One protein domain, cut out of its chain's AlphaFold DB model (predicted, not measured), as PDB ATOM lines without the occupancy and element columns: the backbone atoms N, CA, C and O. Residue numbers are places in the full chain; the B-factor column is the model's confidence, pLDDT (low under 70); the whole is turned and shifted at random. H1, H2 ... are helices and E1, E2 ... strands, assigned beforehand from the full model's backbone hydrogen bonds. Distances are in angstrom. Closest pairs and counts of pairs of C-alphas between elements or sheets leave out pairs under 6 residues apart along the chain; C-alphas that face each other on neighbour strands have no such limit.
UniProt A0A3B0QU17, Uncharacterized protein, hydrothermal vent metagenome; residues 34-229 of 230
ATOM      1  N   PRO A  34     -43.153  -0.518  26.665       94.81
ATOM      2  CA  PRO A  34     -43.239   0.163  27.945       94.81
ATOM      3  C   PRO A  34     -42.475  -0.621  29.011       94.81
ATOM      4  O   PRO A  34     -42.456  -1.857  29.022       94.81
ATOM      5  N   ARG A  35     -41.825   0.114  29.910       97.38
ATOM      6  CA  ARG A  35     -41.150  -0.452  31.080       97.38
ATOM      7  C   ARG A  35     -42.149  -0.494  32.228       97.38
ATOM      8  O   ARG A  35     -42.529   0.548  32.743       97.38
ATOM      9  N   LEU A  36     -42.604  -1.693  32.590       96.94
ATOM     10  CA  LEU A  36     -43.732  -1.912  33.512       96.94
ATOM     11  C   LEU A  36     -43.371  -2.877  34.646       96.94
ATOM     12  O   LEU A  36     -44.204  -3.643  35.118       96.94
ATOM     13  N   SER A  37     -42.111  -2.852  35.076       98.19
ATOM     14  CA  SER A  37     -41.638  -3.631  36.219       98.19
ATOM     15  C   SER A  37     -40.861  -2.764  37.203       98.19
ATOM     16  O   SER A  37     -40.000  -1.983  36.796       98.19
ATOM     17  N   ILE A  38     -41.119  -2.943  38.495       98.62
ATOM     18  CA  ILE A  38     -40.246  -2.494  39.578       98.62
ATOM     19  C   ILE A  38     -39.554  -3.730  40.153       98.62
ATOM     20  O   ILE A  38     -40.198  -4.593  40.747       98.62
ATOM     21  N   GLU A  39     -38.234  -3.800  40.003       98.62
ATOM     22  CA  GLU A  39     -37.419  -4.908  40.509       98.62
ATOM     23  C   GLU A  39     -36.887  -4.576  41.907       98.62
ATOM     24  O   GLU A  39     -36.147  -3.607  42.086       98.62
ATOM     25  N   ILE A  40     -37.218  -5.382  42.914       98.56
ATOM     26  CA  ILE A  40     -36.775  -5.191  44.300       98.56
ATOM     27  C   ILE A  40     -35.792  -6.292  44.696       98.56
ATOM     28  O   ILE A  40     -36.165  -7.456  44.865       98.56
ATOM     29  N   PHE A  41     -34.538  -5.911  44.947       98.50
ATOM     30  CA  PHE A  41     -33.539  -6.781  45.577       98.50
ATOM     31  C   PHE A  41     -33.738  -6.865  47.094       98.50
ATOM     32  O   PHE A  41     -34.353  -5.993  47.711       98.50
ATOM     33  N   LYS A  42     -33.181  -7.904  47.724       96.94
ATOM     34  CA  LYS A  42     -33.189  -8.054  49.182       96.94
ATOM     35  C   LYS A  42     -32.382  -6.911  49.787       96.94
ATOM     36  O   LYS A  42     -31.235  -6.667  49.408       96.94
ATOM     37  N   TYR A  43     -32.993  -6.180  50.715       97.25
ATOM     38  CA  TYR A  43     -32.324  -5.058  51.363       97.25
ATOM     39  C   TYR A  43     -31.306  -5.550  52.390       97.25
ATOM     40  O   TYR A  43     -31.443  -6.616  52.986       97.25
ATOM     41  N   ASN A  44     -30.282  -4.734  52.623       96.00
ATOM     42  CA  ASN A  44     -29.345  -4.958  53.717       96.00
ATOM     43  C   ASN A  44     -30.016  -4.685  55.075       96.00
ATOM     44  O   ASN A  44     -30.961  -3.893  55.163       96.00
ATOM     45  N   GLY A  45     -29.476  -5.262  56.151       92.62
ATOM     46  CA  GLY A  45     -29.973  -5.007  57.506       92.62
ATOM     47  C   GLY A  45     -31.162  -5.877  57.916       92.62
ATOM     48  O   GLY A  45     -32.006  -5.397  58.673       92.62
ATOM     49  N   LEU A  46     -31.256  -7.100  57.380       94.12
ATOM     50  CA  LEU A  46     -32.340  -8.068  57.596       94.12
ATOM     51  C   LEU A  46     -31.848  -9.306  58.364       94.12
ATOM     52  O   LEU A  46     -32.048 -10.435  57.932       94.12
ATOM     53  N   GLU A  47     -31.126  -9.095  59.463       92.44
ATOM     54  CA  GLU A  47     -30.425 -10.168  60.185       92.44
ATOM     55  C   GLU A  47     -31.328 -11.010  61.105       92.44
ATOM     56  O   GLU A  47     -30.864 -12.002  61.664       92.44
ATOM     57  N   ASP A  48     -32.590 -10.614  61.291       94.25
ATOM     58  CA  ASP A  48     -33.548 -11.296  62.161       94.25
ATOM     59  C   ASP A  48     -34.972 -11.302  61.577       94.25
ATOM     60  O   ASP A  48     -35.325 -10.477  60.726       94.25
ATOM     61  N   ASP A  49     -35.810 -12.212  62.082       96.00
ATOM     62  CA  ASP A  49     -37.198 -12.406  61.635       96.00
ATOM     63  C   ASP A  49     -38.053 -11.133  61.745       96.00
ATOM     64  O   ASP A  49     -38.980 -10.924  60.955       96.00
ATOM     65  N   THR A  50     -37.768 -10.260  62.719       96.00
ATOM     66  CA  THR A  50     -38.522  -9.010  62.901       96.00
ATOM     67  C   THR A  50     -38.207  -8.042  61.771       96.00
ATOM     68  O   THR A  50     -39.118  -7.456  61.180       96.00
ATOM     69  N   ARG A  51     -36.925  -7.899  61.432       95.81
ATOM     70  CA  ARG A  51     -36.452  -7.071  60.323       95.81
ATOM     71  C   ARG A  51     -36.917  -7.612  58.978       95.81
ATOM     72  O   ARG A  51     -37.392  -6.830  58.157       95.81
ATOM     73  N   GLU A  52     -36.874  -8.928  58.777       96.25
ATOM     74  CA  GLU A  52     -37.427  -9.552  57.570       96.25
ATOM     75  C   GLU A  52     -38.930  -9.298  57.435       96.25
ATOM     76  O   GLU A  52     -39.398  -8.912  56.362       96.25
ATOM     77  N   LYS A  53     -39.694  -9.429  58.527       96.88
ATOM     78  CA  LYS A  53     -41.124  -9.100  58.528       96.88
ATOM     79  C   LYS A  53     -41.365  -7.630  58.183       96.88
ATOM     80  O   LYS A  53     -42.247  -7.340  57.383       96.88
ATOM     81  N   LYS A  54     -40.574  -6.708  58.739       97.31
ATOM     82  CA  LYS A  54     -40.687  -5.271  58.442       97.31
ATOM     83  C   LYS A  54     -40.360  -4.942  56.990       97.31
ATOM     84  O   LYS A  54     -41.025  -4.099  56.398       97.31
ATOM     85  N   PHE A  55     -39.392  -5.629  56.396       97.19
ATOM     86  CA  PHE A  55     -39.112  -5.481  54.975       97.19
ATOM     87  C   PHE A  55     -40.228  -6.047  54.086       97.19
ATOM     88  O   PHE A  55     -40.578  -5.413  53.097       97.19
ATOM     89  N   LYS A  56     -40.859  -7.168  54.463       97.38
ATOM     90  CA  LYS A  56     -42.070  -7.654  53.774       97.38
ATOM     91  C   LYS A  56     -43.199  -6.623  53.828       97.38
ATOM     92  O   LYS A  56     -43.779  -6.329  52.793       97.38
ATOM     93  N   THR A  57     -43.422  -5.995  54.986       98.12
ATOM     94  CA  THR A  57     -44.383  -4.886  55.110       98.12
ATOM     95  C   THR A  57     -44.032  -3.716  54.190       98.12
ATOM     96  O   THR A  57     -44.920  -3.152  53.571       98.12
ATOM     97  N   PHE A  58     -42.752  -3.366  54.029       98.06
ATOM     98  CA  PHE A  58     -42.352  -2.363  53.036       98.06
ATOM     99  C   PHE A  58     -42.744  -2.763  51.603       98.06
ATOM    100  O   PHE A  58     -43.280  -1.937  50.871       98.06
ATOM    101  N   VAL A  59     -42.507  -4.014  51.202       98.06
ATOM    102  CA  VAL A  59     -42.901  -4.505  49.870       98.06
ATOM    103  C   VAL A  59     -44.424  -4.439  49.686       98.06
ATOM    104  O   VAL A  59     -44.887  -4.008  48.634       98.06
ATOM    105  N   GLU A  60     -45.196  -4.799  50.716       98.25
ATOM    106  CA  GLU A  60     -46.663  -4.679  50.727       98.25
ATOM    107  C   GLU A  60     -47.119  -3.219  50.582       98.25
ATOM    108  O   GLU A  60     -48.018  -2.949  49.789       98.25
ATOM    109  N   ILE A  61     -46.464  -2.276  51.273       98.38
ATOM    110  CA  ILE A  61     -46.727  -0.834  51.138       98.38
ATOM    111  C   ILE A  61     -46.509  -0.381  49.688       98.38
ATOM    112  O   ILE A  61     -47.352   0.311  49.130       98.38
ATOM    113  N   ILE A  62     -45.396  -0.767  49.053       98.25
ATOM    114  CA  ILE A  62     -45.126  -0.380  47.657       98.25
ATOM    115  C   ILE A  62     -46.173  -0.961  46.707       98.25
ATOM    116  O   ILE A  62     -46.659  -0.249  45.831       98.25
ATOM    117  N   HIS A  63     -46.548  -2.227  46.893       97.50
ATOM    118  CA  HIS A  63     -47.598  -2.849  46.094       97.50
ATOM    119  C   HIS A  63     -48.934  -2.098  46.226       97.50
ATOM    120  O   HIS A  63     -49.555  -1.770  45.217       97.50
ATOM    121  N   ASP A  64     -49.357  -1.787  47.454       97.62
ATOM    122  CA  ASP A  64     -50.594  -1.041  47.719       97.62
ATOM    123  C   ASP A  64     -50.564   0.359  47.085       97.62
ATOM    124  O   ASP A  64     -51.524   0.776  46.433       97.62
ATOM    125  N   LYS A  65     -49.422   1.052  47.169       97.06
ATOM    126  CA  LYS A  65     -49.219   2.358  46.526       97.06
ATOM    127  C   LYS A  65     -49.355   2.297  45.010       97.06
ATOM    128  O   LYS A  65     -49.976   3.190  44.444       97.06
ATOM    129  N   ILE A  66     -48.820   1.264  44.354       96.75
ATOM    130  CA  ILE A  66     -48.976   1.085  42.900       96.75
ATOM    131  C   ILE A  66     -50.458   0.929  42.544       96.75
ATOM    132  O   ILE A  66     -50.942   1.628  41.654       96.75
ATOM    133  N   SER A  67     -51.194   0.082  43.273       96.12
ATOM    134  CA  SER A  67     -52.633  -0.107  43.046       96.12
ATOM    135  C   SER A  67     -53.419   1.195  43.233       96.12
ATOM    136  O   SER A  67     -54.173   1.586  42.344       96.12
ATOM    137  N   ARG A  68     -53.185   1.922  44.332       96.38
ATOM    138  CA  ARG A  68     -53.852   3.207  44.602       96.38
ATOM    139  C   ARG A  68     -53.494   4.283  43.587       96.38
ATOM    140  O   ARG A  68     -54.376   5.012  43.146       96.38
ATOM    141  N   LEU A  69     -52.221   4.385  43.200       96.06
ATOM    142  CA  LEU A  69     -51.800   5.300  42.139       96.06
ATOM    143  C   LEU A  69     -52.547   4.996  40.845       96.06
ATOM    144  O   LEU A  69     -52.995   5.929  40.185       96.06
ATOM    145  N   SER A  70     -52.703   3.719  40.502       95.00
ATOM    146  CA  SER A  70     -53.451   3.326  39.312       95.00
ATOM    147  C   SER A  70     -54.897   3.815  39.360       95.00
ATOM    148  O   SER A  70     -55.331   4.529  38.457       95.00
ATOM    149  N   GLU A  71     -55.603   3.543  40.460       94.62
ATOM    150  CA  GLU A  71     -56.987   3.991  40.665       94.62
ATOM    151  C   GLU A  71     -57.119   5.525  40.623       94.62
ATOM    152  O   GLU A  71     -58.021   6.070  39.984       94.62
ATOM    153  N   GLU A  72     -56.206   6.243  41.287       95.06
ATOM    154  CA  GLU A  72     -56.196   7.708  41.331       95.06
ATOM    155  C   GLU A  72     -55.954   8.336  39.952       95.06
ATOM    156  O   GLU A  72     -56.548   9.374  39.638       95.06
ATOM    157  N   ILE A  73     -55.061   7.750  39.151       94.69
ATOM    158  CA  ILE A  73     -54.715   8.252  37.819       94.69
ATOM    159  C   ILE A  73     -55.814   7.920  36.813       94.69
ATOM    160  O   ILE A  73     -56.242   8.830  36.103       94.69
ATOM    161  N   GLU A  74     -56.330   6.688  36.811       92.50
ATOM    162  CA  GLU A  74     -57.438   6.265  35.944       92.50
ATOM    163  C   GLU A  74     -58.691   7.120  36.186       92.50
ATOM    164  O   GLU A  74     -59.360   7.549  35.246       92.50
ATOM    165  N   TYR A  75     -58.977   7.460  37.448       92.00
ATOM    166  CA  TYR A  75     -60.095   8.340  37.783       92.00
ATOM    167  C   TYR A  75     -59.937   9.767  37.226       92.00
ATOM    168  O   TYR A  75     -60.930  10.419  36.888       92.00
ATOM    169  N   LYS A  76     -58.705  10.288  37.166       93.75
ATOM    170  CA  LYS A  76     -58.429  11.682  36.780       93.75
ATOM    171  C   LYS A  76     -58.179  11.870  35.289       93.75
ATOM    172  O   LYS A  76     -58.508  12.935  34.761       93.75
ATOM    173  N   TYR A  77     -57.565  10.893  34.631       91.50
ATOM    174  CA  TYR A  77     -57.079  11.016  33.263       91.50
ATOM    175  C   TYR A  77     -57.517   9.815  32.433       91.50
ATOM    176  O   TYR A  77     -57.075   8.692  32.656       91.50
ATOM    177  N   ASP A  78     -58.348  10.076  31.427       85.31
ATOM    178  CA  ASP A  78     -58.738   9.055  30.461       85.31
ATOM    179  C   ASP A  78     -57.522   8.628  29.616       85.31
ATOM    180  O   ASP A  78     -56.762   9.471  29.131       85.31
ATOM    181  N   GLY A  79     -57.337   7.319  29.452       80.88
ATOM    182  CA  GLY A  79     -56.291   6.727  28.612       80.88
ATOM    183  C   GLY A  79     -54.919   6.498  29.262       80.88
ATOM    184  O   GLY A  79     -54.072   5.881  28.615       80.88
ATOM    185  N   ILE A  80     -54.682   6.913  30.513       87.50
ATOM    186  CA  ILE A  80     -53.416   6.642  31.225       87.50
ATOM    187  C   ILE A  80     -53.544   5.345  32.030       87.50
ATOM    188  O   ILE A  80     -53.869   5.361  33.213       87.50
ATOM    189  N   ASN A  81     -53.278   4.215  31.374       87.06
ATOM    190  CA  ASN A  81     -53.507   2.883  31.947       87.06
ATOM    191  C   ASN A  81     -52.219   2.121  32.293       87.06
ATOM    192  O   ASN A  81     -52.301   0.994  32.766       87.06
ATOM    193  N   GLN A  82     -51.028   2.692  32.073       87.44
ATOM    194  CA  GLN A  82     -49.766   1.958  32.266       87.44
ATOM    195  C   GLN A  82     -49.557   1.487  33.710       87.44
ATOM    196  O   GLN A  82     -48.906   0.473  33.936       87.44
ATOM    197  N   LEU A  83     -50.122   2.199  34.686       89.56
ATOM    198  CA  LEU A  83     -50.062   1.807  36.093       89.56
ATOM    199  C   LEU A  83     -50.823   0.505  36.383       89.56
ATOM    200  O   LEU A  83     -50.408  -0.227  37.277       89.56
ATOM    201  N   ASN A  84     -51.862   0.174  35.604       90.94
ATOM    202  CA  ASN A  84     -52.642  -1.058  35.789       90.94
ATOM    203  C   ASN A  84     -51.809  -2.316  35.503       90.94
ATOM    204  O   ASN A  84     -52.067  -3.375  36.069       90.94
ATOM    205  N   ASP A  85     -50.794  -2.176  34.652       94.12
ATOM    206  CA  ASP A  85     -49.900  -3.254  34.239       94.12
ATOM    207  C   ASP A  85     -48.539  -3.206  34.962       94.12
ATOM    208  O   ASP A  85     -47.681  -4.057  34.718       94.12
ATOM    209  N   LEU A  86     -48.314  -2.216  35.840       96.81
ATOM    210  CA  LEU A  86     -47.055  -2.063  36.566       96.81
ATOM    211  C   LEU A  86     -46.907  -3.177  37.611       96.81
ATOM    212  O   LEU A  86     -47.608  -3.213  38.622       96.81
ATOM    213  N   ALA A  87     -45.954  -4.073  37.376       96.56
ATOM    214  CA  ALA A  87     -45.695  -5.213  38.241       96.56
ATOM    215  C   ALA A  87     -44.587  -4.925  39.260       96.56
ATOM    216  O   ALA A  87     -43.576  -4.290  38.954       96.56
ATOM    217  N   LEU A  88     -44.752  -5.468  40.466       97.56
ATOM    218  CA  LEU A  88     -43.713  -5.500  41.489       97.56
ATOM    219  C   LEU A  88     -43.034  -6.871  41.498       97.56
ATOM    220  O   LEU A  88     -43.646  -7.870  41.884       97.56
ATOM    221  N   ASN A  89     -41.762  -6.916  41.116       97.81
ATOM    222  CA  ASN A  89     -40.988  -8.145  41.020       97.81
ATOM    223  C   ASN A  89     -39.947  -8.232  42.134       97.81
ATOM    224  O   ASN A  89     -39.140  -7.335  42.360       97.81
ATOM    225  N   ILE A  90     -39.956  -9.363  42.833       97.69
ATOM    226  CA  ILE A  90     -38.962  -9.690  43.850       97.69
ATOM    227  C   ILE A  90     -37.839 -10.462  43.172       97.69
ATOM    228  O   ILE A  90     -38.064 -11.574  42.690       97.69
ATOM    229  N   VAL A  91     -36.636  -9.885  43.149       97.56
ATOM    230  CA  VAL A  91     -35.488 -10.505  42.481       97.56
ATOM    231  C   VAL A  91     -35.055 -11.740  43.258       97.56
ATOM    232  O   VAL A  91     -34.764 -11.669  44.452       97.56
ATOM    233  N   LYS A  92     -35.010 -12.886  42.586       96.00
ATOM    234  CA  LYS A  92     -34.663 -14.166  43.206       96.00
ATOM    235  C   LYS A  92     -33.295 -14.646  42.764       96.00
ATOM    236  O   LYS A  92     -32.897 -14.446  41.620       96.00
ATOM    237  N   ASP A  93     -32.606 -15.305  43.680       93.00
ATOM    238  CA  ASP A  93     -31.383 -16.032  43.395       93.00
ATOM    239  C   ASP A  93     -31.727 -17.245  42.522       93.00
ATOM    240  O   ASP A  93     -32.689 -17.965  42.796       93.00
ATOM    241  N   ALA A  94     -30.977 -17.437  41.438       90.50
ATOM    242  CA  ALA A  94     -31.312 -18.437  40.427       90.50
ATOM    243  C   ALA A  94     -31.206 -19.875  40.959       90.50
ATOM    244  O   ALA A  94     -31.948 -20.747  40.505       90.50
ATOM    245  N   ASP A  95     -30.313 -20.109  41.924       91.94
ATOM    246  CA  ASP A  95     -30.030 -21.440  42.456       91.94
ATOM    247  C   ASP A  95     -30.991 -21.814  43.593       91.94
ATOM    248  O   ASP A  95     -31.519 -22.926  43.634       91.94
ATOM    249  N   SER A  96     -31.231 -20.887  44.521       93.00
ATOM    250  CA  SER A  96     -32.064 -21.120  45.707       93.00
ATOM    251  C   SER A  96     -33.534 -20.742  45.520       93.00
ATOM    252  O   SER A  96     -34.389 -21.254  46.242       93.00
ATOM    253  N   GLY A  97     -33.855 -19.853  44.574       93.12
ATOM    254  CA  GLY A  97     -35.191 -19.269  44.420       93.12
ATOM    255  C   GLY A  97     -35.577 -18.285  45.533       93.12
ATOM    256  O   GLY A  97     -36.705 -17.779  45.537       93.12
ATOM    257  N   GLU A  98     -34.662 -18.009  46.462       92.44
ATOM    258  CA  GLU A  98     -34.841 -17.078  47.575       92.44
ATOM    259  C   GLU A  98     -34.613 -15.630  47.135       92.44
ATOM    260  O   GLU A  98     -34.026 -15.367  46.090       92.44
ATOM    261  N   HIS A  99     -35.070 -14.661  47.932       93.12
ATOM    262  CA  HIS A  99     -34.864 -13.234  47.639       93.12
ATOM    263  C   HIS A  99     -33.364 -12.886  47.632       93.12
ATOM    264  O   HIS A  99     -32.700 -12.983  48.665       93.12
ATOM    265  N   ALA A 100     -32.839 -12.450  46.484       94.94
ATOM    266  CA  ALA A 100     -31.417 -12.176  46.293       94.94
ATOM    267  C   ALA A 100     -31.025 -10.752  46.718       94.94
ATOM    268  O   ALA A 100     -31.700  -9.795  46.323       94.94
ATOM    269  N   PRO A 101     -29.921 -10.565  47.466       95.50
ATOM    270  CA  PRO A 101     -29.302  -9.254  47.615       95.50
ATOM    271  C   PRO A 101     -28.614  -8.831  46.310       95.50
ATOM    272  O   PRO A 101     -28.245  -9.659  45.480       95.50
ATOM    273  N   PHE A 102     -28.411  -7.527  46.130       96.31
ATOM    274  CA  PHE A 102     -27.582  -7.026  45.036       96.31
ATOM    275  C   PHE A 102     -26.109  -6.970  45.464       96.31
ATOM    276  O   PHE A 102     -25.765  -6.215  46.375       96.31
ATOM    277  N   GLU A 103     -25.241  -7.720  44.779       92.81
ATOM    278  CA  GLU A 103     -23.799  -7.814  45.086       92.81
ATOM    279  C   GLU A 103     -22.888  -7.259  43.968       92.81
ATOM    280  O   GLU A 103     -21.665  -7.369  44.042       92.81
ATOM    281  N   GLY A 104     -23.473  -6.650  42.932       93.69
ATOM    282  CA  GLY A 104     -22.759  -6.178  41.743       93.69
ATOM    283  C   GLY A 104     -22.254  -4.728  41.795       93.69
ATOM    284  O   GLY A 104     -22.341  -4.007  42.792       93.69
ATOM    285  N   THR A 105     -21.725  -4.287  40.659       95.88
ATOM    286  CA  THR A 105     -21.287  -2.917  40.366       95.88
ATOM    287  C   THR A 105     -22.408  -2.077  39.740       95.88
ATOM    288  O   THR A 105     -23.489  -2.565  39.430       95.88
ATOM    289  N   GLY A 106     -22.151  -0.789  39.488       94.12
ATOM    290  CA  GLY A 106     -23.106   0.058  38.761       94.12
ATOM    291  C   GLY A 106     -23.410  -0.421  37.334       94.12
ATOM    292  O   GLY A 106     -24.520  -0.202  36.858       94.12
ATOM    293  N   ASN A 107     -22.462  -1.098  36.673       97.06
ATOM    294  CA  ASN A 107     -22.694  -1.678  35.348       97.06
ATOM    295  C   ASN A 107     -23.618  -2.894  35.442       97.06
ATOM    296  O   ASN A 107     -24.570  -2.970  34.682       97.06
ATOM    297  N   ASP A 108     -23.415  -3.765  36.436       97.38
ATOM    298  CA  ASP A 108     -24.290  -4.924  36.656       97.38
ATOM    299  C   ASP A 108     -25.729  -4.487  36.976       97.38
ATOM    300  O   ASP A 108     -26.692  -5.115  36.543       97.38
ATOM    301  N   LEU A 109     -25.888  -3.366  37.691       97.12
ATOM    302  CA  LEU A 109     -27.201  -2.777  37.961       97.12
ATOM    303  C   LEU A 109     -27.866  -2.239  36.686       97.12
ATOM    304  O   LEU A 109     -29.072  -2.405  36.507       97.12
ATOM    305  N   TYR A 110     -27.087  -1.612  35.798       98.25
ATOM    306  CA  TYR A 110     -27.573  -1.154  34.495       98.25
ATOM    307  C   TYR A 110     -27.957  -2.327  33.588       98.25
ATOM    308  O   TYR A 110     -29.032  -2.302  32.990       98.25
ATOM    309  N   ASP A 111     -27.126  -3.366  33.535       98.25
ATOM    310  CA  ASP A 111     -27.379  -4.571  32.749       98.25
ATOM    311  C   ASP A 111     -28.628  -5.302  33.252       98.25
ATOM    312  O   ASP A 111     -29.465  -5.720  32.448       98.25
ATOM    313  N   HIS A 112     -28.813  -5.387  34.575       98.00
ATOM    314  CA  HIS A 112     -30.036  -5.919  35.169       98.00
ATOM    315  C   HIS A 112     -31.257  -5.082  34.770       98.00
ATOM    316  O   HIS A 112     -32.175  -5.623  34.169       98.00
ATOM    317  N   TRP A 113     -31.242  -3.764  35.013       98.44
ATOM    318  CA  TRP A 113     -32.338  -2.853  34.647       98.44
ATOM    319  C   TRP A 113     -32.711  -2.934  33.158       98.44
ATOM    320  O   TRP A 113     -33.887  -2.888  32.783       98.44
ATOM    321  N   ASN A 114     -31.709  -3.050  32.286       97.75
ATOM    322  CA  ASN A 114     -31.943  -3.133  30.854       97.75
ATOM    323  C   ASN A 114     -32.511  -4.501  30.447       97.75
ATOM    324  O   ASN A 114     -33.479  -4.552  29.694       97.75
ATOM    325  N   SER A 115     -31.941  -5.597  30.957       97.06
ATOM    326  CA  SER A 115     -32.356  -6.961  30.599       97.06
ATOM    327  C   SER A 115     -33.711  -7.367  31.178       97.06
ATOM    328  O   SER A 115     -34.446  -8.094  30.513       97.06
ATOM    329  N   SER A 116     -34.078  -6.870  32.363       96.94
ATOM    330  CA  SER A 116     -35.412  -7.074  32.943       96.94
ATOM    331  C   SER A 116     -36.473  -6.137  32.362       96.94
ATOM    332  O   SER A 116     -37.646  -6.254  32.708       96.94
ATOM    333  N   ASN A 117     -36.085  -5.207  31.478       97.44
ATOM    334  CA  ASN A 117     -36.944  -4.127  30.989       97.44
ATOM    335  C   ASN A 117     -37.651  -3.379  32.142       97.44
ATOM    336  O   ASN A 117     -38.822  -3.005  32.044       97.44
ATOM    337  N   ALA A 118     -36.938  -3.180  33.256       98.44
ATOM    338  CA  ALA A 118     -37.486  -2.534  34.437       98.44
ATOM    339  C   ALA A 118     -37.732  -1.043  34.196       98.44
ATOM    340  O   ALA A 118     -36.976  -0.374  33.484       98.44
ATOM    341  N   LEU A 119     -38.781  -0.524  34.826       98.69
ATOM    342  CA  LEU A 119     -38.983   0.902  35.054       98.69
ATOM    343  C   LEU A 119     -37.968   1.375  36.097       98.69
ATOM    344  O   LEU A 119     -37.210   2.314  35.858       98.69
ATOM    345  N   GLU A 120     -37.898   0.647  37.213       98.62
ATOM    346  CA  GLU A 120     -37.083   0.991  38.373       98.62
ATOM    347  C   GLU A 120     -36.430  -0.259  38.972       98.62
ATOM    348  O   GLU A 120     -37.016  -1.342  38.975       98.62
ATOM    349  N   VAL A 121     -35.223  -0.105  39.521       98.75
ATOM    350  CA  VAL A 121     -34.577  -1.144  40.338       98.75
ATOM    351  C   VAL A 121     -34.298  -0.605  41.733       98.75
ATOM    352  O   VAL A 121     -33.609   0.407  41.900       98.75
ATOM    353  N   PHE A 122     -34.822  -1.286  42.746       98.56
ATOM    354  CA  PHE A 122     -34.705  -0.926  44.149       98.56
ATOM    355  C   PHE A 122     -33.634  -1.776  44.825       98.56
ATOM    356  O   PHE A 122     -33.745  -2.997  44.946       98.56
ATOM    357  N   ILE A 123     -32.618  -1.094  45.345       98.12
ATOM    358  CA  ILE A 123     -31.648  -1.652  46.291       98.12
ATOM    359  C   ILE A 123     -31.638  -0.775  47.538       98.12
ATOM    360  O   ILE A 123     -31.889   0.427  47.464       98.12
ATOM    361  N   GLY A 124     -31.309  -1.316  48.706       97.44
ATOM    362  CA  GLY A 124     -31.398  -0.486  49.900       97.44
ATOM    363  C   GLY A 124     -30.980  -1.142  51.194       97.44
ATOM    364  O   GLY A 124     -30.263  -2.146  51.228       97.44
ATOM    365  N   ARG A 125     -31.394  -0.500  52.283       97.38
ATOM    366  CA  ARG A 125     -31.216  -1.016  53.638       97.38
ATOM    367  C   ARG A 125     -32.397  -0.662  54.522       97.38
ATOM    368  O   ARG A 125     -32.943   0.441  54.414       97.38
ATOM    369  N   LEU A 126     -32.709  -1.558  55.446       97.44
ATOM    370  CA  LEU A 126     -33.557  -1.256  56.586       97.44
ATOM    371  C   LEU A 126     -32.765  -0.404  57.594       97.44
ATOM    372  O   LEU A 126     -31.570  -0.615  57.820       97.44
ATOM    373  N   ARG A 127     -33.417   0.593  58.184       95.69
ATOM    374  CA  ARG A 127     -32.896   1.449  59.251       95.69
ATOM    375  C   ARG A 127     -33.824   1.355  60.450       95.69
ATOM    376  O   ARG A 127     -35.040   1.264  60.299       95.69
ATOM    377  N   VAL A 128     -33.232   1.417  61.635       93.81
ATOM    378  CA  VAL A 128     -33.961   1.440  62.903       93.81
ATOM    379  C   VAL A 128     -33.506   2.662  63.684       93.81
ATOM    380  O   VAL A 128     -32.308   2.831  63.913       93.81
ATOM    381  N   GLN A 129     -34.454   3.508  64.075       90.25
ATOM    382  CA  GLN A 129     -34.213   4.677  64.916       90.25
ATOM    383  C   GLN A 129     -35.337   4.781  65.943       90.25
ATOM    384  O   GLN A 129     -36.504   4.813  65.572       90.25
ATOM    385  N   ASP A 130     -34.991   4.806  67.231       88.38
ATOM    386  CA  ASP A 130     -35.953   4.944  68.335       88.38
ATOM    387  C   ASP A 130     -37.123   3.940  68.265       88.38
ATOM    388  O   ASP A 130     -38.269   4.262  68.553       88.38
ATOM    389  N   SER A 131     -36.822   2.692  67.882       88.38
ATOM    390  CA  SER A 131     -37.785   1.596  67.634       88.38
ATOM    391  C   SER A 131     -38.684   1.754  66.400       88.38
ATOM    392  O   SER A 131     -39.471   0.853  66.106       88.38
ATOM    393  N   ASN A 132     -38.532   2.837  65.638       93.81
ATOM    394  CA  ASN A 132     -39.198   3.024  64.357       93.81
ATOM    395  C   ASN A 132     -38.352   2.440  63.227       93.81
ATOM    396  O   ASN A 132     -37.133   2.627  63.166       93.81
ATOM    397  N   TYR A 133     -39.022   1.737  62.321       96.50
ATOM    398  CA  TYR A 133     -38.408   1.160  61.136       96.50
ATOM    399  C   TYR A 133     -38.618   2.100  59.956       96.50
ATOM    400  O   TYR A 133     -39.706   2.631  59.755       96.50
ATOM    401  N   SER A 134     -37.573   2.287  59.164       96.75
ATOM    402  CA  SER A 134     -37.653   2.954  57.867       96.75
ATOM    403  C   SER A 134     -36.768   2.223  56.875       96.75
ATOM    404  O   SER A 134     -35.800   1.559  57.250       96.75
ATOM    405  N   VAL A 135     -37.075   2.341  55.595       96.75
ATOM    406  CA  VAL A 135     -36.193   1.883  54.530       96.75
ATOM    407  C   VAL A 135     -35.529   3.070  53.865       96.75
ATOM    408  O   VAL A 135     -36.178   4.056  53.532       96.75
ATOM    409  N   ARG A 136     -34.228   2.943  53.612       96.62
ATOM    410  CA  ARG A 136     -33.528   3.805  52.662       96.62
ATOM    411  C   ARG A 136     -33.380   3.038  51.365       96.62
ATOM    412  O   ARG A 136     -32.563   2.114  51.294       96.62
ATOM    413  N   SER A 137     -34.123   3.460  50.356       97.06
ATOM    414  CA  SER A 137     -34.045   2.926  49.001       97.06
ATOM    415  C   SER A 137     -33.075   3.762  48.169       97.06
ATOM    416  O   SER A 137     -32.979   4.978  48.326       97.06
ATOM    417  N   LYS A 138     -32.330   3.102  47.293       97.19
ATOM    418  CA  LYS A 138     -31.672   3.680  46.128       97.19
ATOM    419  C   LYS A 138     -32.444   3.158  44.923       97.19
ATOM    420  O   LYS A 138     -32.387   1.966  44.632       97.19
ATOM    421  N   VAL A 139     -33.172   4.051  44.276       98.12
ATOM    422  CA  VAL A 139     -33.974   3.771  43.091       98.12
ATOM    423  C   VAL A 139     -33.124   4.063  41.868       98.12
ATOM    424  O   VAL A 139     -32.699   5.202  41.667       98.12
ATOM    425  N   PHE A 140     -32.823   3.032  41.087       98.56
ATOM    426  CA  PHE A 140     -32.078   3.144  39.842       98.56
ATOM    427  C   PHE A 140     -33.039   3.212  38.653       98.56
ATOM    428  O   PHE A 140     -33.847   2.309  38.459       98.56
ATOM    429  N   LEU A 141     -32.919   4.278  37.862       98.50
ATOM    430  CA  LEU A 141     -33.785   4.598  36.720       98.50
ATOM    431  C   LEU A 141     -33.131   4.305  35.362       98.50
ATOM    432  O   LEU A 141     -33.747   4.508  34.319       98.50
ATOM    433  N   GLY A 142     -31.858   3.898  35.343       97.75
ATOM    434  CA  GLY A 142     -31.129   3.668  34.097       97.75
ATOM    435  C   GLY A 142     -31.142   4.895  33.185       97.75
ATOM    436  O   GLY A 142     -30.723   5.985  33.581       97.75
ATOM    437  N   ASP A 143     -31.609   4.720  31.953       97.19
ATOM    438  CA  ASP A 143     -31.707   5.813  30.979       97.19
ATOM    439  C   ASP A 143     -32.997   6.646  31.118       97.19
ATOM    440  O   ASP A 143     -33.106   7.708  30.508       97.19
ATOM    441  N   LEU A 144     -33.921   6.255  32.009       97.94
ATOM    442  CA  LEU A 144     -35.104   7.049  32.383       97.94
ATOM    443  C   LEU A 144     -34.794   8.160  33.394       97.94
ATOM    444  O   LEU A 144     -35.700   8.812  33.906       97.94
ATOM    445  N   LYS A 145     -33.514   8.433  33.673       97.38
ATOM    446  CA  LYS A 145     -33.107   9.517  34.579       97.38
ATOM    447  C   LYS A 145     -33.613  10.900  34.143       97.38
ATOM    448  O   LYS A 145     -33.625  11.819  34.951       97.38
ATOM    449  N   GLY A 146     -33.917  11.084  32.855       95.62
ATOM    450  CA  GLY A 146     -34.297  12.374  32.285       95.62
ATOM    451  C   GLY A 146     -33.320  13.498  32.662       95.62
ATOM    452  O   GLY A 146     -32.108  13.402  32.427       95.62
ATOM    453  N   ALA A 147     -33.871  14.554  33.261       95.62
ATOM    454  CA  ALA A 147     -33.150  15.742  33.717       95.62
ATOM    455  C   ALA A 147     -32.376  15.549  35.039       95.62
ATOM    456  O   ALA A 147     -31.616  16.430  35.425       95.62
ATOM    457  N   LEU A 148     -32.502  14.403  35.719       95.19
ATOM    458  CA  LEU A 148     -31.717  14.126  36.924       95.19
ATOM    459  C   LEU A 148     -30.214  14.062  36.607       95.19
ATOM    460  O   LEU A 148     -29.789  13.491  35.591       95.19
ATOM    461  N   GLU A 149     -29.391  14.574  37.524       92.62
ATOM    462  CA  GLU A 149     -27.927  14.492  37.423       92.62
ATOM    463  C   GLU A 149     -27.424  13.041  37.504       92.62
ATOM    464  O   GLU A 149     -26.472  12.655  36.827       92.62
ATOM    465  N   SER A 150     -28.103  12.217  38.306       94.56
ATOM    466  CA  SER A 150     -27.751  10.825  38.590       94.56
ATOM    467  C   SER A 150     -28.824   9.859  38.084       94.56
ATOM    468  O   SER A 150     -30.015  10.148  38.147       94.56
ATOM    469  N   LYS A 151     -28.404   8.660  37.650       97.00
ATOM    470  CA  LYS A 151     -29.303   7.525  37.346       97.00
ATOM    471  C   LYS A 151     -29.933   6.908  38.597       97.00
ATOM    472  O   LYS A 151     -30.768   6.017  38.491       97.00
ATOM    473  N   THR A 152     -29.490   7.327  39.776       96.50
ATOM    474  CA  THR A 152     -29.951   6.811  41.060       96.50
ATOM    475  C   THR A 152     -30.434   7.942  41.941       96.50
ATOM    476  O   THR A 152     -29.683   8.888  42.187       96.50
ATOM    477  N   VAL A 153     -31.633   7.778  42.491       95.12
ATOM    478  CA  VAL A 153     -32.204   8.664  43.505       95.12
ATOM    479  C   VAL A 153     -32.309   7.888  44.807       95.12
ATOM    480  O   VAL A 153     -32.748   6.741  44.824       95.12
ATOM    481  N   ALA A 154     -31.870   8.482  45.911       94.75
ATOM    482  CA  ALA A 154     -32.016   7.855  47.213       94.75
ATOM    483  C   ALA A 154     -33.201   8.468  47.962       94.75
ATOM    484  O   ALA A 154     -33.316   9.684  48.060       94.75
ATOM    485  N   ILE A 155     -34.073   7.622  48.494       94.19
ATOM    486  CA  ILE A 155     -35.335   8.025  49.117       94.19
ATOM    487  C   ILE A 155     -35.568   7.217  50.390       94.19
ATOM    488  O   ILE A 155     -35.072   6.095  50.523       94.19
ATOM    489  N   ASP A 156     -36.264   7.812  51.350       93.50
ATOM    490  CA  ASP A 156     -36.582   7.188  52.632       93.50
ATOM    491  C   ASP A 156     -38.091   6.991  52.740       93.50
ATOM    492  O   ASP A 156     -38.851   7.877  52.367       93.50
ATOM    493  N   LEU A 157     -38.503   5.849  53.285       94.81
ATOM    494  CA  LEU A 157     -39.902   5.576  53.599       94.81
ATOM    495  C   LEU A 157     -40.001   4.985  55.008       94.81
ATOM    496  O   LEU A 157     -39.346   3.972  55.284       94.81
ATOM    497  N   PRO A 158     -40.765   5.600  55.924       96.12
ATOM    498  CA  PRO A 158     -41.152   4.952  57.170       96.12
ATOM    499  C   PRO A 158     -41.882   3.630  56.895       96.12
ATOM    500  O   PRO A 158     -42.512   3.460  55.859       96.12
ATOM    501  N   ILE A 159     -41.794   2.670  57.813       96.69
ATOM    502  CA  ILE A 159     -42.643   1.473  57.780       96.69
ATOM    503  C   ILE A 159     -43.679   1.630  58.888       96.69
ATOM    504  O   ILE A 159     -43.446   1.214  60.031       96.69
ATOM    505  N   SER A 160     -44.800   2.251  58.539       95.81
ATOM    506  CA  SER A 160     -45.945   2.473  59.418       95.81
ATOM    507  C   SER A 160     -47.258   2.288  58.658       95.81
ATOM    508  O   SER A 160     -47.262   2.213  57.430       95.81
ATOM    509  N   ASP A 161     -48.365   2.173  59.391       94.00
ATOM    510  CA  ASP A 161     -49.674   1.891  58.798       94.00
ATOM    511  C   ASP A 161     -50.172   3.071  57.947       94.00
ATOM    512  O   ASP A 161     -50.813   2.869  56.922       94.00
ATOM    513  N   GLU A 162     -49.798   4.304  58.306       95.62
ATOM    514  CA  GLU A 162     -50.157   5.515  57.558       95.62
ATOM    515  C   GLU A 162     -49.617   5.506  56.123       95.62
ATOM    516  O   GLU A 162     -50.196   6.142  55.245       95.62
ATOM    517  N   GLU A 163     -48.529   4.774  55.871       96.06
ATOM    518  CA  GLU A 163     -47.937   4.663  54.539       96.06
ATOM    519  C   GLU A 163     -48.753   3.781  53.591       96.06
ATOM    520  O   GLU A 163     -48.558   3.880  52.384       96.06
ATOM    521  N   PHE A 164     -49.692   2.967  54.084       95.25
ATOM    522  CA  PHE A 164     -50.667   2.300  53.213       95.25
ATOM    523  C   PHE A 164     -51.734   3.281  52.709       95.25
ATOM    524  O   PHE A 164     -52.263   3.123  51.620       95.25
ATOM    525  N   ASP A 165     -52.055   4.331  53.461       93.19
ATOM    526  CA  ASP A 165     -53.215   5.180  53.166       93.19
ATOM    527  C   ASP A 165     -52.892   6.418  52.319       93.19
ATOM    528  O   ASP A 165     -53.729   7.312  52.164       93.19
ATOM    529  N   THR A 166     -51.685   6.495  51.756       94.50
ATOM    530  CA  THR A 166     -51.236   7.667  51.002       94.50
ATOM    531  C   THR A 166     -50.295   7.319  49.855       94.50
ATOM    532  O   THR A 166     -49.408   6.479  49.974       94.50
ATOM    533  N   THR A 167     -50.439   8.060  48.756       96.38
ATOM    534  CA  THR A 167     -49.493   8.098  47.630       96.38
ATOM    535  C   THR A 167     -48.650   9.383  47.640       96.38
ATOM    536  O   THR A 167     -47.956   9.704  46.677       96.38
ATOM    537  N   ARG A 168     -48.722  10.188  48.710       94.62
ATOM    538  CA  ARG A 168     -47.999  11.469  48.844       94.62
ATOM    539  C   ARG A 168     -46.605  11.276  49.442       94.62
ATOM    540  O   ARG A 168     -46.279  11.850  50.479       94.62
ATOM    541  N   ASP A 169     -45.792  10.468  48.782       93.62
ATOM    542  CA  ASP A 169     -44.461  10.082  49.248       93.62
ATOM    543  C   ASP A 169     -43.443  10.006  48.102       93.62
ATOM    544  O   ASP A 169     -43.780  10.052  46.918       93.62
ATOM    545  N   SER A 170     -42.169   9.867  48.461       94.38
ATOM    546  CA  SER A 170     -41.065   9.873  47.505       94.38
ATOM    547  C   SER A 170     -41.071   8.713  46.506       94.38
ATOM    548  O   SER A 170     -40.621   8.919  45.380       94.38
ATOM    549  N   HIS A 171     -41.547   7.520  46.886       96.50
ATOM    550  CA  HIS A 171     -41.602   6.357  45.989       96.50
ATOM    551  C   HIS A 171     -42.697   6.536  44.942       96.50
ATOM    552  O   HIS A 171     -42.468   6.310  43.756       96.50
ATOM    553  N   SER A 172     -43.853   7.042  45.361       97.50
ATOM    554  CA  SER A 172     -44.943   7.377  44.444       97.50
ATOM    555  C   SER A 172     -44.547   8.477  43.450       97.50
ATOM    556  O   SER A 172     -44.804   8.363  42.252       97.50
ATOM    557  N   ILE A 173     -43.865   9.532  43.920       97.31
ATOM    558  CA  ILE A 173     -43.411  10.644  43.066       97.31
ATOM    559  C   ILE A 173     -42.392  10.162  42.028       97.31
ATOM    560  O   ILE A 173     -42.505  10.529  40.857       97.31
ATOM    561  N   ILE A 174     -41.401   9.356  42.433       97.62
ATOM    562  CA  ILE A 174     -40.387   8.862  41.493       97.62
ATOM    563  C   ILE A 174     -40.973   7.866  40.487       97.62
ATOM    564  O   ILE A 174     -40.631   7.970  39.314       97.62
ATOM    565  N   THR A 175     -41.933   7.029  40.900       98.38
ATOM    566  CA  THR A 175     -42.647   6.109  39.996       98.38
ATOM    567  C   THR A 175     -43.377   6.881  38.898       98.38
ATOM    568  O   THR A 175     -43.210   6.602  37.711       98.38
ATOM    569  N   LEU A 176     -44.142   7.914  39.272       98.25
ATOM    570  CA  LEU A 176     -44.838   8.776  38.310       98.25
ATOM    571  C   LEU A 176     -43.858   9.515  37.386       98.25
ATOM    572  O   LEU A 176     -44.109   9.633  36.186       98.25
ATOM    573  N   TYR A 177     -42.728   9.983  37.926       98.38
ATOM    574  CA  TYR A 177     -41.664  10.583  37.123       98.38
ATOM    575  C   TYR A 177     -41.095   9.585  36.105       98.38
ATOM    576  O   TYR A 177     -41.035   9.902  34.918       98.38
ATOM    577  N   ALA A 178     -40.723   8.379  36.538       98.38
ATOM    578  CA  ALA A 178     -40.151   7.350  35.679       98.38
ATOM    579  C   ALA A 178     -41.117   6.950  34.554       98.38
ATOM    580  O   ALA A 178     -40.701   6.871  33.396       98.38
ATOM    581  N   LEU A 179     -42.409   6.787  34.867       98.12
ATOM    582  CA  LEU A 179     -43.453   6.512  33.874       98.12
ATOM    583  C   LEU A 179     -43.578   7.639  32.850       98.12
ATOM    584  O   LEU A 179     -43.678   7.370  31.655       98.12
ATOM    585  N   ALA A 180     -43.520   8.899  33.290       97.94
ATOM    586  CA  ALA A 180     -43.574  10.035  32.378       97.94
ATOM    587  C   ALA A 180     -42.367  10.070  31.429       97.94
ATOM    588  O   ALA A 180     -42.518  10.330  30.232       97.94
ATOM    589  N   ILE A 181     -41.163   9.799  31.945       98.31
ATOM    590  CA  ILE A 181     -39.956   9.743  31.114       98.31
ATOM    591  C   ILE A 181     -40.010   8.553  30.149       98.31
ATOM    592  O   ILE A 181     -39.618   8.711  28.991       98.31
ATOM    593  N   ASP A 182     -40.533   7.397  30.570       97.94
ATOM    594  CA  ASP A 182     -40.724   6.252  29.676       97.94
ATOM    595  C   ASP A 182     -41.761   6.545  28.581       97.94
ATOM    596  O   ASP A 182     -41.493   6.300  27.405       97.94
ATOM    597  N   ALA A 183     -42.898   7.153  28.927       95.81
ATOM    598  CA  ALA A 183     -43.907   7.590  27.964       95.81
ATOM    599  C   ALA A 183     -43.317   8.564  26.932       95.81
ATOM    600  O   ALA A 183     -43.472   8.367  25.725       95.81
ATOM    601  N   LYS A 184     -42.541   9.552  27.392       96.00
ATOM    602  CA  LYS A 184     -41.832  10.492  26.516       96.00
ATOM    603  C   LYS A 184     -40.835   9.789  25.594       96.00
ATOM    604  O   LYS A 184     -40.783  10.094  24.406       96.00
ATOM    605  N   ARG A 185     -40.039   8.854  26.125       95.38
ATOM    606  CA  ARG A 185     -39.065   8.062  25.351       95.38
ATOM    607  C   ARG A 185     -39.747   7.285  24.223       95.38
ATOM    608  O   ARG A 185     -39.197   7.212  23.129       95.38
ATOM    609  N   ARG A 186     -40.944   6.756  24.483       94.06
ATOM    610  CA  ARG A 186     -41.775   6.021  23.516       94.06
ATOM    611  C   ARG A 186     -42.577   6.920  22.569       94.06
ATOM    612  O   ARG A 186     -43.357   6.404  21.782       94.06
ATOM    613  N   GLY A 187     -42.422   8.244  22.646       92.69
ATOM    614  CA  GLY A 187     -43.137   9.184  21.779       92.69
ATOM    615  C   GLY A 187     -44.637   9.295  22.067       92.69
ATOM    616  O   GLY A 187     -45.395   9.640  21.163       92.69
ATOM    617  N   GLN A 188     -45.077   9.002  23.298       92.69
ATOM    618  CA  GLN A 188     -46.469   9.224  23.699       92.69
ATOM    619  C   GLN A 188     -46.834  10.717  23.652       92.69
ATOM    620  O   GLN A 188     -45.942  11.566  23.755       92.69
ATOM    621  N   PRO A 189     -48.130  11.062  23.510       93.56
ATOM    622  CA  PRO A 189     -48.565  12.453  23.454       93.56
ATOM    623  C   PRO A 189     -48.078  13.265  24.657       93.56
ATOM    624  O   PRO A 189     -48.188  12.828  25.801       93.56
ATOM    625  N   ASP A 190     -47.634  14.500  24.413       94.94
ATOM    626  CA  ASP A 190     -47.142  15.395  25.469       94.94
ATOM    627  C   ASP A 190     -48.146  15.586  26.609       94.94
ATOM    628  O   ASP A 190     -47.753  15.746  27.760       94.94
ATOM    629  N   GLN A 191     -49.448  15.534  26.310       94.50
ATOM    630  CA  GLN A 191     -50.497  15.608  27.323       94.50
ATOM    631  C   GLN A 191     -50.390  14.474  28.356       94.50
ATOM    632  O   GLN A 191     -50.543  14.737  29.545       94.50
ATOM    633  N   GLU A 192     -50.097  13.245  27.933       94.75
ATOM    634  CA  GLU A 192     -49.930  12.098  28.832       94.75
ATOM    635  C   GLU A 192     -48.704  12.282  29.732       94.75
ATOM    636  O   GLU A 192     -48.789  12.162  30.957       94.75
ATOM    637  N   VAL A 193     -47.578  12.676  29.129       96.44
ATOM    638  CA  VAL A 193     -46.332  12.968  29.849       96.44
ATOM    639  C   VAL A 193     -46.548  14.090  30.871       96.44
ATOM    640  O   VAL A 193     -46.125  13.983  32.024       96.44
ATOM    641  N   LEU A 194     -47.233  15.165  30.474       96.81
ATOM    642  CA  LEU A 194     -47.530  16.305  31.339       96.81
ATOM    643  C   LEU A 194     -48.497  15.946  32.471       96.81
ATOM    644  O   LEU A 194     -48.313  16.464  33.573       96.81
ATOM    645  N   SER A 195     -49.486  15.078  32.244       96.25
ATOM    646  CA  SER A 195     -50.390  14.603  33.300       96.25
ATOM    647  C   SER A 195     -49.621  13.847  34.384       96.25
ATOM    648  O   SER A 195     -49.720  14.204  35.559       96.25
ATOM    649  N   LEU A 196     -48.775  12.884  34.002       97.62
ATOM    650  CA  LEU A 196     -47.949  12.122  34.949       97.62
ATOM    651  C   LEU A 196     -46.980  13.031  35.728       97.62
ATOM    652  O   LEU A 196     -46.902  12.951  36.956       97.62
ATOM    653  N   LEU A 197     -46.292  13.955  35.043       98.00
ATOM    654  CA  LEU A 197     -45.390  14.914  35.695       98.00
ATOM    655  C   LEU A 197     -46.133  15.885  36.623       98.00
ATOM    656  O   LEU A 197     -45.611  16.234  37.681       98.00
ATOM    657  N   SER A 198     -47.339  16.318  36.254       96.31
ATOM    658  CA  SER A 198     -48.159  17.205  37.091       96.31
ATOM    659  C   SER A 198     -48.627  16.495  38.358       96.31
ATOM    660  O   SER A 198     -48.612  17.081  39.442       96.31
ATOM    661  N   GLU A 199     -48.980  15.216  38.251       96.94
ATOM    662  CA  GLU A 199     -49.350  14.388  39.395       96.94
ATOM    663  C   GLU A 199     -48.158  14.134  40.321       96.94
ATOM    664  O   GLU A 199     -48.312  14.283  41.540       96.94
ATOM    665  N   ALA A 200     -46.972  13.858  39.766       97.19
ATOM    666  CA  ALA A 200     -45.729  13.777  40.533       97.19
ATOM    667  C   ALA A 200     -45.444  15.102  41.262       97.19
ATOM    668  O   ALA A 200     -45.207  15.119  42.470       97.19
ATOM    669  N   TYR A 201     -45.557  16.231  40.553       95.81
ATOM    670  CA  TYR A 201     -45.331  17.563  41.110       95.81
ATOM    671  C   TYR A 201     -46.299  17.901  42.254       95.81
ATOM    672  O   TYR A 201     -45.883  18.396  43.297       95.81
ATOM    673  N   SER A 202     -47.590  17.587  42.097       95.06
ATOM    674  CA  SER A 202     -48.636  17.884  43.094       95.06
ATOM    675  C   SER A 202     -48.470  17.145  44.433       95.06
ATOM    676  O   SER A 202     -49.103  17.501  45.438       95.06
ATOM    677  N   ARG A 203     -47.648  16.090  44.446       94.06
ATOM    678  CA  ARG A 203     -47.354  15.249  45.612       94.06
ATOM    679  C   ARG A 203     -46.080  15.666  46.341       94.06
ATOM    680  O   ARG A 203     -45.887  15.224  47.470       94.06
ATOM    681  N   LEU A 204     -45.256  16.535  45.751       91.50
ATOM    682  CA  LEU A 204     -44.085  17.085  46.429       91.50
ATOM    683  C   LEU A 204     -44.505  17.825  47.713       91.50
ATOM    684  O   LEU A 204     -45.524  18.526  47.720       91.50
ATOM    685  N   PRO A 205     -43.747  17.688  48.814       86.50
ATOM    686  CA  PRO A 205     -44.028  18.430  50.033       86.50
ATOM    687  C   PRO A 205     -43.685  19.916  49.848       86.50
ATOM    688  O   PRO A 205     -42.690  20.261  49.217       86.50
ATOM    689  N   GLU A 206     -44.465  20.810  50.464       74.75
ATOM    690  CA  GLU A 206     -44.262  22.271  50.368       74.75
ATOM    691  C   GLU A 206     -42.905  22.745  50.926       74.75
ATOM    692  O   GLU A 206     -42.442  23.839  50.610       74.75
ATOM    693  N   SER A 207     -42.259  21.932  51.768       63.28
ATOM    694  CA  SER A 207     -40.972  22.233  52.402       63.28
ATOM    695  C   SER A 207     -39.983  21.074  52.250       63.28
ATOM    696  O   SER A 207     -39.617  20.395  53.209       63.28
ATOM    697  N   SER A 208     -39.518  20.832  51.024       57.50
ATOM    698  CA  SER A 208     -38.453  19.856  50.751       57.50
ATOM    699  C   SER A 208     -37.106  20.317  51.333       57.50
ATOM    700  O   SER A 208     -36.272  20.885  50.639       57.50
ATOM    701  N   GLN A 209     -36.865  20.064  52.625       54.16
ATOM    702  CA  GLN A 209     -35.541  20.231  53.257       54.16
ATOM    703  C   GLN A 209     -34.591  19.057  52.951       54.16
ATOM    704  O   GLN A 209     -33.407  19.102  53.283       54.16
ATOM    705  N   MET A 210     -35.092  17.993  52.317       61.53
ATOM    706  CA  MET A 210     -34.276  16.873  51.855       61.53
ATOM    707  C   MET A 210     -33.699  17.188  50.477       61.53
ATOM    708  O   MET A 210     -34.446  17.275  49.507       61.53
ATOM    709  N   SER A 211     -32.369  17.291  50.380       65.94
ATOM    710  CA  SER A 211     -31.670  17.686  49.145       65.94
ATOM    711  C   SER A 211     -32.072  16.876  47.908       65.94
ATOM    712  O   SER A 211     -32.085  17.404  46.812       65.94
ATOM    713  N   MET A 212     -32.443  15.605  48.067       71.12
ATOM    714  CA  MET A 212     -32.726  14.719  46.930       71.12
ATOM    715  C   MET A 212     -34.133  14.908  46.356       71.12
ATOM    716  O   MET A 212     -34.346  14.656  45.175       71.12
ATOM    717  N   LEU A 213     -35.095  15.368  47.166       80.69
ATOM    718  CA  LEU A 213     -36.402  15.768  46.641       80.69
ATOM    719  C   LEU A 213     -36.299  17.082  45.863       80.69
ATOM    720  O   LEU A 213     -37.088  17.290  44.950       80.69
ATOM    721  N   ILE A 214     -35.299  17.919  46.167       85.75
ATOM    722  CA  ILE A 214     -35.005  19.138  45.403       85.75
ATOM    723  C   ILE A 214     -34.535  18.778  43.989       85.75
ATOM    724  O   ILE A 214     -35.010  19.375  43.021       85.75
ATOM    725  N   ASP A 215     -33.655  17.782  43.847       89.81
ATOM    726  CA  ASP A 215     -33.180  17.332  42.529       89.81
ATOM    727  C   ASP A 215     -34.333  16.761  41.690       89.81
ATOM    728  O   ASP A 215     -34.478  17.096  40.513       89.81
ATOM    729  N   LEU A 216     -35.200  15.945  42.305       92.56
ATOM    730  CA  LEU A 216     -36.376  15.383  41.636       92.56
ATOM    731  C   LEU A 216     -37.401  16.462  41.263       92.56
ATOM    732  O   LEU A 216     -37.898  16.475  40.141       92.56
ATOM    733  N   GLU A 217     -37.677  17.404  42.166       94.06
ATOM    734  CA  GLU A 217     -38.526  18.566  41.893       94.06
ATOM    735  C   GLU A 217     -37.990  19.387  40.714       94.06
ATOM    736  O   GLU A 217     -38.750  19.760  39.816       94.06
ATOM    737  N   THR A 218     -36.682  19.642  40.696       94.00
ATOM    738  CA  THR A 218     -36.014  20.374  39.615       94.00
ATOM    739  C   THR A 218     -36.167  19.626  38.296       94.00
ATOM    740  O   THR A 218     -36.631  20.208  37.316       94.00
ATOM    741  N   ALA A 219     -35.893  18.319  38.284       96.19
ATOM    742  CA  ALA A 219     -36.026  17.491  37.092       96.19
ATOM    743  C   ALA A 219     -37.469  17.438  36.559       96.19
ATOM    744  O   ALA A 219     -37.676  17.489  35.341       96.19
ATOM    745  N   ILE A 220     -38.474  17.376  37.444       97.25
ATOM    746  CA  ILE A 220     -39.894  17.446  37.069       97.25
ATOM    747  C   ILE A 220     -40.200  18.799  36.411       97.25
ATOM    748  O   ILE A 220     -40.714  18.830  35.290       97.25
ATOM    749  N   LYS A 221     -39.839  19.916  37.060       96.56
ATOM    750  CA  LYS A 221     -40.084  21.274  36.539       96.56
ATOM    751  C   LYS A 221     -39.415  21.497  35.187       96.56
ATOM    752  O   LYS A 221     -40.063  21.966  34.255       96.56
ATOM    753  N   GLU A 222     -38.140  21.142  35.061       96.69
ATOM    754  CA  GLU A 222     -37.397  21.296  33.810       96.69
ATOM    755  C   GLU A 222     -38.015  20.478  32.679       96.69
ATOM    756  O   GLU A 222     -38.142  20.967  31.557       96.69
ATOM    757  N   THR A 223     -38.446  19.248  32.967       97.06
ATOM    758  CA  THR A 223     -39.077  18.395  31.954       97.06
ATOM    759  C   THR A 223     -40.399  18.995  31.474       97.06
ATOM    760  O   THR A 223     -40.608  19.077  30.263       97.06
ATOM    761  N   ILE A 224     -41.244  19.482  32.392       97.38
ATOM    762  CA  ILE A 224     -42.501  20.175  32.064       97.38
ATOM    763  C   ILE A 224     -42.233  21.405  31.186       97.38
ATOM    764  O   ILE A 224     -42.865  21.581  30.145       97.38
ATOM    765  N   GLU A 225     -41.287  22.259  31.582       96.50
ATOM    766  CA  GLU A 225     -40.988  23.496  30.854       96.50
ATOM    767  C   GLU A 225     -40.349  23.240  29.486       96.50
ATOM    768  O   GLU A 225     -40.563  24.014  28.554       96.50
ATOM    769  N   ASN A 226     -39.591  22.154  29.338       95.25
ATOM    770  CA  ASN A 226     -39.033  21.758  28.050       95.25
ATOM    771  C   ASN A 226     -40.109  21.261  27.081       95.25
ATOM    772  O   ASN A 226     -40.004  21.554  25.895       95.25
ATOM    773  N   ILE A 227     -41.133  20.554  27.568       94.75
ATOM    774  CA  ILE A 227     -42.253  20.090  26.735       94.75
ATOM    775  C   ILE A 227     -43.091  21.281  26.254       94.75
ATOM    776  O   ILE A 227     -43.350  21.412  25.068       94.75
ATOM    777  N   LYS A 228     -43.426  22.227  27.141       92.88
ATOM    778  CA  LYS A 228     -44.238  23.411  26.786       92.88
ATOM    779  C   LYS A 228     -43.607  24.356  25.751       92.88
ATOM    780  O   LYS A 228     -44.299  25.241  25.254       92.88
ATOM    781  N   LYS A 229     -42.296  24.259  25.509       92.00
ATOM    782  CA  LYS A 229     -41.554  25.127  24.576       92.00
ATOM    783  C   LYS A 229     -41.468  24.568  23.154       92.00
ATOM    784  O   LYS A 229     -40.996  25.299  22.282       92.00
TER     785      LYS A 229
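What this domain is: This is residues 34 to 229 of the 230 residues of an uncharacterized protein of hydrothermal vent metagenome (UniProt A0A3B0QU17). What does the model look like? A strongly twisted sheet of five strands has the long helix H1 packed on it, H6 over one face and H3 over part of the opposite face, and H6, H7 and H8 make an up-and-down bundle at one end of the sheet. What is it made of? The 196 printed residues have eight named helices and five named strands, in the order E1 H1 H2 E2 H3 E3 E4 H4 E5 H5 H6 H7 H8, a mixed class; the sheet, also mixed, runs E2 E1 E3 E4 E5. The whole is compact, with a radius of gyration of the C-alphas of 16.3 A and spans of 52 by 36 by 30 A.

Where its parts are: Where does the first half run? E1, residues 37 to 40, begins at C-alpha 37 (-41.638, -3.631, 36.219). H1, residues 49 to 76, is 40.6 A long, then come H2, residues 82 to 85, E2, residues 87 to 90, and H3, residues 106 to 115. What follows? E3, residues 120 to 129, is 27.0 A long and E4, residues 132 to 140, 25.5 A, before H4, residues 142 to 145, E5, residues 152 to 158, and H5, residues 161 to 164. H6, residues 170 to 185, H7, residues 190 to 203, and H8, residues 211 to 227, measure 22.3, 20.1 and 24.9 A, H8 ending at C-alpha 227 (-42.253, 20.090, 26.735).

How they stand to each other: How do the strands pair? E2 and E1 are parallel, with N 38 and O 87 2.8 A apart, as are E1 and E3, with N 39 and O 120 at 2.9 A. E3 and E4, a hairpin, are antiparallel, with N 127 and O 134 at 2.7 A, as are E4 and E5, with N 135 and O 157 at 2.8 A. Which helices are on the sheet? H6 lies over E3 and E4 at a height of 9.8 A, and H3 over E3 on the opposite face; H1, at 3.9 A, only just stands at the sheet's level, while H4 and H8 only graze the sheet. What does the hub H6 touch? It touches H7 at a shallow tilt of 11 degrees, opposite ways, closest at the C-alphas of Ile 173 and Ala 200, 4.6 A; it also touches H1 and H4, and only just H8, with 3 pairs of C-alphas within 8 A. H2 and H5 touch H1, with closest C-alphas Leu 83 and Ser 70 at 4.9 A and Phe 164 and Ile 61 at 5.4 A. In H1, H3, H6, H7 and H8 every O i to N i+4 pair is within hydrogen-bond range.

The domain as a whole: How large is it? The two C-alphas farthest apart, those of Asp 48 and Lys 229, are 52.9 A apart. Is anything cut, long or uncertain? The printed part has no cut, and the link from E2 to H3, 15 residues, is long. Residues 207 to 211 have pLDDT under 70.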